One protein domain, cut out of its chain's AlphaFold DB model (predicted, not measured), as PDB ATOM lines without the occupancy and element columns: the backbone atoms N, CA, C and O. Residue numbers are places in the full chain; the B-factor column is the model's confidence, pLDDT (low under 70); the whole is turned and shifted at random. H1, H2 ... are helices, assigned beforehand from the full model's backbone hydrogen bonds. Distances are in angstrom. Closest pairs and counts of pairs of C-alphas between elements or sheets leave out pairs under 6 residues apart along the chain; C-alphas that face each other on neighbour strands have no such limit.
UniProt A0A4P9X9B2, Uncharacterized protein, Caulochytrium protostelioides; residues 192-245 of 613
ATOM      1  N   ASP A 192       2.031   8.567  32.519       79.12
ATOM      2  CA  ASP A 192       1.348   9.736  31.957       79.12
ATOM      3  C   ASP A 192       1.940  10.148  30.591       79.12
ATOM      4  O   ASP A 192       1.214  10.382  29.626       79.12
ATOM      5  N   ARG A 193       3.269  10.109  30.422       82.81
ATOM      6  CA  ARG A 193       3.910  10.362  29.121       82.81
ATOM      7  C   ARG A 193       3.508   9.334  28.065       82.81
ATOM      8  O   ARG A 193       3.237   9.720  26.930       82.81
ATOM      9  N   ALA A 194       3.473   8.047  28.410       86.06
ATOM     10  CA  ALA A 194       3.064   6.999  27.476       86.06
ATOM     11  C   ALA A 194       1.593   7.153  27.060       86.06
ATOM     12  O   ALA A 194       1.269   6.996  25.883       86.06
ATOM     13  N   VAL A 195       0.715   7.524  27.997       88.56
ATOM     14  CA  VAL A 195      -0.701   7.805  27.720       88.56
ATOM     15  C   VAL A 195      -0.851   9.034  26.820       88.56
ATOM     16  O   VAL A 195      -1.533   8.949  25.801       88.56
ATOM     17  N   ARG A 196      -0.148  10.137  27.102       87.94
ATOM     18  CA  ARG A 196      -0.172  11.341  26.251       87.94
ATOM     19  C   ARG A 196       0.374  11.088  24.848       87.94
ATOM     20  O   ARG A 196      -0.174  11.613  23.886       87.94
ATOM     21  N   MET A 197       1.421  10.272  24.711       92.81
ATOM     22  CA  MET A 197       1.948   9.888  23.395       92.81
ATOM     23  C   MET A 197       0.938   9.048  22.608       92.81
ATOM     24  O   MET A 197       0.708   9.332  21.435       92.81
ATOM     25  N   LYS A 198       0.270   8.083  23.253       94.12
ATOM     26  CA  LYS A 198      -0.803   7.298  22.620       94.12
ATOM     27  C   LYS A 198      -1.997   8.165  22.225       94.12
ATOM     28  O   LYS A 198      -2.537   7.996  21.136       94.12
ATOM     29  N   GLN A 199      -2.386   9.117  23.071       93.31
ATOM     30  CA  GLN A 199      -3.462  10.059  22.766       93.31
ATOM     31  C   GLN A 199      -3.093  10.966  21.585       93.31
ATOM     32  O   GLN A 199      -3.894  11.140  20.671       93.31
ATOM     33  N   TYR A 200      -1.860  11.474  21.546       95.00
ATOM     34  CA  TYR A 200      -1.365  12.259  20.418       95.00
ATOM     35  C   TYR A 200      -1.367  11.459  19.109       95.00
ATOM     36  O   TYR A 200      -1.758  11.977  18.063       95.00
ATOM     37  N   GLU A 201      -0.960  10.187  19.142       95.31
ATOM     38  CA  GLU A 201      -1.010   9.310  17.968       95.31
ATOM     39  C   GLU A 201      -2.446   9.044  17.507       95.31
ATOM     40  O   GLU A 201      -2.720   9.130  16.307       95.31
ATOM     41  N   ALA A 202      -3.375   8.810  18.437       94.56
ATOM     42  CA  ALA A 202      -4.793   8.653  18.130       94.56
ATOM     43  C   ALA A 202      -5.386   9.927  17.501       94.56
ATOM     44  O   ALA A 202      -6.032   9.856  16.456       94.56
ATOM     45  N   GLU A 203      -5.101  11.106  18.058       92.62
ATOM     46  CA  GLU A 203      -5.535  12.392  17.497       92.62
ATOM     47  C   GLU A 203      -4.910  12.670  16.127       92.62
ATOM     48  O   GLU A 203      -5.563  13.210  15.230       92.62
ATOM     49  N   ARG A 204      -3.645  12.291  15.931       95.88
ATOM     50  CA  ARG A 204      -2.956  12.417  14.644       95.88
ATOM     51  C   ARG A 204      -3.599  11.526  13.583       95.88
ATOM     52  O   ARG A 204      -3.774  11.978  12.451       95.88
ATOM     53  N   LEU A 205      -3.966  10.293  13.930       93.19
ATOM     54  CA  LEU A 205      -4.675   9.378  13.032       93.19
ATOM     55  C   LEU A 205      -6.100   9.866  12.742       93.19
ATOM     56  O   LEU A 205      -6.497   9.892  11.577       93.19
ATOM     57  N   ALA A 206      -6.821  10.355  13.754       92.88
ATOM     58  CA  ALA A 206      -8.146  10.947  13.589       92.88
ATOM     59  C   ALA A 206      -8.103  12.156  12.638       92.88
ATOM     60  O   ALA A 206      -8.840  12.193  11.653       92.88
ATOM     61  N   LYS A 207      -7.161  13.088  12.831       90.75
ATOM     62  CA  LYS A 207      -6.957  14.228  11.919       90.75
ATOM     63  C   LYS A 207      -6.599  13.783  10.506       90.75
ATOM     64  O   LYS A 207      -7.085  14.371   9.546       90.75
ATOM     65  N   LYS A 208      -5.783  12.736  10.351       91.38
ATOM     66  CA  LYS A 208      -5.451  12.187   9.029       91.38
ATOM     67  C   LYS A 208      -6.693  11.629   8.326       91.38
ATOM     68  O   LYS A 208      -6.878  11.910   7.146       91.38
ATOM     69  N   SER A 209      -7.551  10.904   9.044       88.50
ATOM     70  CA  SER A 209      -8.820  10.395   8.501       88.50
ATOM     71  C   SER A 209      -9.802  11.520   8.160       88.50
ATOM     72  O   SER A 209     -10.426  11.490   7.107       88.50
ATOM     73  N   GLN A 210      -9.858  12.574   8.976       88.00
ATOM     74  CA  GLN A 210     -10.684  13.750   8.712       88.00
ATOM     75  C   GLN A 210     -10.203  14.513   7.471       88.00
ATOM     76  O   GLN A 210     -11.015  14.950   6.663       88.00
ATOM     77  N   ILE A 211      -8.885  14.644   7.282       83.56
ATOM     78  CA  ILE A 211      -8.309  15.227   6.064       83.56
ATOM     79  C   ILE A 211      -8.637  14.357   4.846       83.56
ATOM     80  O   ILE A 211      -8.976  14.906   3.803       83.56
ATOM     81  N   ALA A 212      -8.578  13.028   4.967       83.75
ATOM     82  CA  ALA A 212      -8.965  12.125   3.884       83.75
ATOM     83  C   ALA A 212     -10.451  12.286   3.514       83.75
ATOM     84  O   ALA A 212     -10.756  12.492   2.345       83.75
ATOM     85  N   ALA A 213     -11.350  12.336   4.500       85.25
ATOM     86  CA  ALA A 213     -12.777  12.572   4.273       85.25
ATOM     87  C   ALA A 213     -13.056  13.948   3.639       85.25
ATOM     88  O   ALA A 213     -13.889  14.078   2.747       85.25
ATOM     89  N   LEU A 214     -12.320  14.991   4.040       79.00
ATOM     90  CA  LEU A 214     -12.416  16.315   3.412       79.00
ATOM     91  C   LEU A 214     -11.888  16.325   1.970       79.00
ATOM     92  O   LEU A 214     -12.336  17.139   1.166       79.00
ATOM     93  N   LEU A 215     -10.954  15.435   1.630       82.75
ATOM     94  CA  LEU A 215     -10.456  15.253   0.265       82.75
ATOM     95  C   LEU A 215     -11.386  14.391  -0.602       82.75
ATOM     96  O   LEU A 215     -11.272  14.442  -1.821       82.75
ATOM     97  N   GLU A 216     -12.315  13.639  -0.018       86.31
ATOM     98  CA  GLU A 216     -13.335  12.909  -0.780       86.31
ATOM     99  C   GLU A 216     -14.467  13.820  -1.268       86.31
ATOM    100  O   GLU A 216     -15.156  13.482  -2.227       86.31
ATOM    101  N   VAL A 217     -14.624  15.015  -0.683       90.62
ATOM    102  CA  VAL A 217     -15.603  15.993  -1.161       90.62
ATOM    103  C   VAL A 217     -15.084  16.642  -2.459       90.62
ATOM    104  O   VAL A 217     -14.102  17.400  -2.430       90.62
ATOM    105  N   PRO A 218     -15.731  16.410  -3.619       86.00
ATOM    106  CA  PRO A 218     -15.253  16.906  -4.913       86.00
ATOM    107  C   PRO A 218     -15.208  18.444  -4.980       86.00
ATOM    108  O   PRO A 218     -14.364  19.024  -5.665       86.00
ATOM    109  N   GLU A 219     -16.052  19.134  -4.213       85.69
ATOM    110  CA  GLU A 219     -16.016  20.595  -4.115       85.69
ATOM    111  C   GLU A 219     -14.805  21.099  -3.318       85.69
ATOM    112  O   GLU A 219     -14.119  22.029  -3.755       85.69
ATOM    113  N   ALA A 220     -14.475  20.455  -2.195       78.31
ATOM    114  CA  ALA A 220     -13.333  20.828  -1.364       78.31
ATOM    115  C   ALA A 220     -12.001  20.607  -2.096       78.31
ATOM    116  O   ALA A 220     -11.101  21.449  -2.026       78.31
ATOM    117  N   THR A 221     -11.889  19.533  -2.884       86.62
ATOM    118  CA  THR A 221     -10.711  19.308  -3.736       86.62
ATOM    119  C   THR A 221     -10.579  20.354  -4.836       86.62
ATOM    120  O   THR A 221      -9.459  20.764  -5.155       86.62
ATOM    121  N   SER A 222     -11.691  20.851  -5.384       89.94
ATOM    122  CA  SER A 222     -11.668  21.932  -6.372       89.94
ATOM    123  C   SER A 222     -11.155  23.252  -5.775       89.94
ATOM    124  O   SER A 222     -10.313  23.917  -6.385       89.94
ATOM    125  N   LEU A 223     -11.579  23.594  -4.552       87.88
ATOM    126  CA  LEU A 223     -11.120  24.784  -3.833       87.88
ATOM    127  C   LEU A 223      -9.654  24.665  -3.421       87.88
ATOM    128  O   LEU A 223      -8.886  25.607  -3.617       87.88
ATOM    129  N   LEU A 224      -9.238  23.495  -2.932       89.00
ATOM    130  CA  LEU A 224      -7.843  23.228  -2.595       89.00
ATOM    131  C   LEU A 224      -6.945  23.325  -3.833       89.00
ATOM    132  O   LEU A 224      -5.896  23.965  -3.778       89.00
ATOM    133  N   ARG A 225      -7.364  22.765  -4.975       91.25
ATOM    134  CA  ARG A 225      -6.637  22.910  -6.247       91.25
ATOM    135  C   ARG A 225      -6.535  24.374  -6.661       91.25
ATOM    136  O   ARG A 225      -5.437  24.824  -6.974       91.25
ATOM    137  N   ARG A 226      -7.631  25.140  -6.601       94.69
ATOM    138  CA  ARG A 226      -7.611  26.585  -6.892       94.69
ATOM    139  C   ARG A 226      -6.641  27.325  -5.974       94.69
ATOM    140  O   ARG A 226      -5.798  28.070  -6.466       94.69
ATOM    141  N   TYR A 227      -6.679  27.060  -4.672       93.06
ATOM    142  CA  TYR A 227      -5.760  27.659  -3.708       93.06
ATOM    143  C   TYR A 227      -4.294  27.316  -4.010       93.06
ATOM    144  O   TYR A 227      -3.453  28.211  -4.071       93.06
ATOM    145  N   LEU A 228      -3.980  26.044  -4.266       94.06
ATOM    146  CA  LEU A 228      -2.618  25.612  -4.590       94.06
ATOM    147  C   LEU A 228      -2.119  26.233  -5.901       94.06
ATOM    148  O   LEU A 228      -0.979  26.687  -5.963       94.06
ATOM    149  N   THR A 229      -2.974  26.334  -6.923       95.00
ATOM    150  CA  THR A 229      -2.616  27.019  -8.176       95.00
ATOM    151  C   THR A 229      -2.381  28.516  -7.973       95.00
ATOM    152  O   THR A 229      -1.408  29.054  -8.498       95.00
ATOM    153  N   ALA A 230      -3.207  29.185  -7.159       95.69
ATOM    154  CA  ALA A 230      -3.035  30.596  -6.823       95.69
ATOM    155  C   ALA A 230      -1.739  30.832  -6.033       95.69
ATOM    156  O   ALA A 230      -0.980  31.751  -6.344       95.69
ATOM    157  N   ARG A 231      -1.434  29.958  -5.070       96.88
ATOM    158  CA  ARG A 231      -0.181  29.993  -4.313       96.88
ATOM    159  C   ARG A 231       1.029  29.810  -5.224       96.88
ATOM    160  O   ARG A 231       1.967  30.597  -5.149       96.88
ATOM    161  N   GLN A 232       0.996  28.835  -6.129       96.69
ATOM    162  CA  GLN A 232       2.095  28.611  -7.067       96.69
ATOM    163  C   GLN A 232       2.278  29.799  -8.029       96.69
ATOM    164  O   GLN A 232       3.404  30.155  -8.375       96.69
ATOM    165  N   ALA A 233       1.188  30.448  -8.450       95.44
ATOM    166  CA  ALA A 233       1.253  31.671  -9.245       95.44
ATOM    167  C   ALA A 233       1.882  32.839  -8.459       95.44
ATOM    168  O   ALA A 233       2.701  33.571  -9.019       95.44
ATOM    169  N   ALA A 234       1.559  32.976  -7.169       95.81
ATOM    170  CA  ALA A 234       2.153  33.974  -6.278       95.81
ATOM    171  C   ALA A 234       3.648  33.717  -6.017       95.81
ATOM    172  O   ALA A 234       4.455  34.642  -6.041       95.81
ATOM    173  N   GLU A 235       4.056  32.460  -5.844       95.75
ATOM    174  CA  GLU A 235       5.472  32.101  -5.696       95.75
ATOM    175  C   GLU A 235       6.258  32.432  -6.977       95.75
ATOM    176  O   GLU A 235       7.327  33.043  -6.922       95.75
ATOM    177  N   ARG A 236       5.700  32.132  -8.158       97.44
ATOM    178  CA  ARG A 236       6.315  32.503  -9.445       97.44
ATOM    179  C   ARG A 236       6.408  34.017  -9.635       97.44
ATOM    180  O   ARG A 236       7.413  34.491 -10.166       97.44
ATOM    181  N   SER A 237       5.390  34.782  -9.234       95.31
ATOM    182  CA  SER A 237       5.428  36.245  -9.341       95.31
ATOM    183  C   SER A 237       6.450  36.853  -8.379       95.31
ATOM    184  O   SER A 237       7.193  37.747  -8.782       95.31
ATOM    185  N   MET A 238       6.580  36.309  -7.167       97.25
ATOM    186  CA  MET A 238       7.607  36.703  -6.203       97.25
ATOM    187  C   MET A 238       9.020  36.417  -6.727       97.25
ATOM    188  O   MET A 238       9.884  37.286  -6.647       97.25
ATOM    189  N   HIS A 239       9.255  35.248  -7.331       96.06
ATOM    190  CA  HIS A 239      10.545  34.940  -7.956       96.06
ATOM    191  C   HIS A 239      10.872  35.881  -9.120       96.06
ATOM    192  O   HIS A 239      12.002  36.360  -9.220       96.06
ATOM    193  N   ARG A 240       9.889  36.200  -9.975       97.25
ATOM    194  CA  ARG A 240      10.071  37.201 -11.040       97.25
ATOM    195  C   ARG A 240      10.432  38.562 -10.455       97.25
ATOM    196  O   ARG A 240      11.417  39.151 -10.890       97.25
ATOM    197  N   PHE A 241       9.705  39.012  -9.436       97.25
ATOM    198  CA  PHE A 241       9.988  40.267  -8.747       97.25
ATOM    199  C   PHE A 241      11.409  40.298  -8.170       97.25
ATOM    200  O   PHE A 241      12.149  41.232  -8.449       97.25
ATOM    201  N   GLN A 242      11.830  39.261  -7.441       96.88
ATOM    202  CA  GLN A 242      13.188  39.178  -6.892       96.88
ATOM    203  C   GLN A 242      14.259  39.190  -7.988       96.88
ATOM    204  O   GLN A 242      15.306  39.819  -7.822       96.88
ATOM    205  N   SER A 243      14.002  38.520  -9.116       96.12
ATOM    206  CA  SER A 243      14.935  38.495 -10.242       96.12
ATOM    207  C   SER A 243      15.078  39.861 -10.915       96.12
ATOM    208  O   SER A 243      16.201  40.283 -11.180       96.12
ATOM    209  N   GLU A 244      13.975  40.585 -11.128       96.50
ATOM    210  CA  GLU A 244      13.990  41.929 -11.716       96.50
ATOM    211  C   GLU A 244      14.587  42.948 -10.745       96.50
ATOM    212  O   GLU A 244      15.486  43.694 -11.122       96.50
ATOM    213  N   TYR A 245      14.209  42.890  -9.466       95.56
ATOM    214  CA  TYR A 245      14.810  43.712  -8.417       95.56
ATOM    215  C   TYR A 245      16.332  43.526  -8.361       95.56
ATOM    216  O   TYR A 245      17.077  44.497  -8.316       95.56
TER     217      TYR A 245
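AT A GLANCE: This is residues 192 to 245 of the 613 residues of an uncharacterized protein of Caulochytrium protostelioides (UniProt A0A4P9X9B2). Two long straight helices, H1 and then H2, meet at their ends in a corner and make a wide, flat V or L. Beyond the corner the two arms stand free, and nothing fills the space between them. The printed part has 54 residues with two named helices and no named strand, all helix by class. It is extended, with a radius of gyration of the C-alphas of 18.7 A and spans of 56 by 31 by 7 A.

IN THESE COORDINATES: H1, residues 192 to 216, begins at C-alpha 192 (1.348, 9.736, 31.957) and measures 36.0 A. H2, residues 218 to 245, measures 40.4 A and ends at C-alpha 245 (14.810, 43.712, -8.417).

HOW THE PARTS SIT: H1 and H2 only just touch, and only at the corner by their tight link, with 3 pairs of C-alphas within 8 A. The closest C-alphas are those of Leu 215 and Thr 221, 5.7 A apart. Their lines are about perpendicular, at 84 degrees. In H1 and H2 every O i to N i+4 pair is within hydrogen-bond range.

THE WHOLE: The two C-alphas farthest apart, those of Asp 192 and Glu 244, are 55.7 A apart. The printed part has no cut. The mean pLDDT of the printed part is 91.2, and no printed residue is under 70.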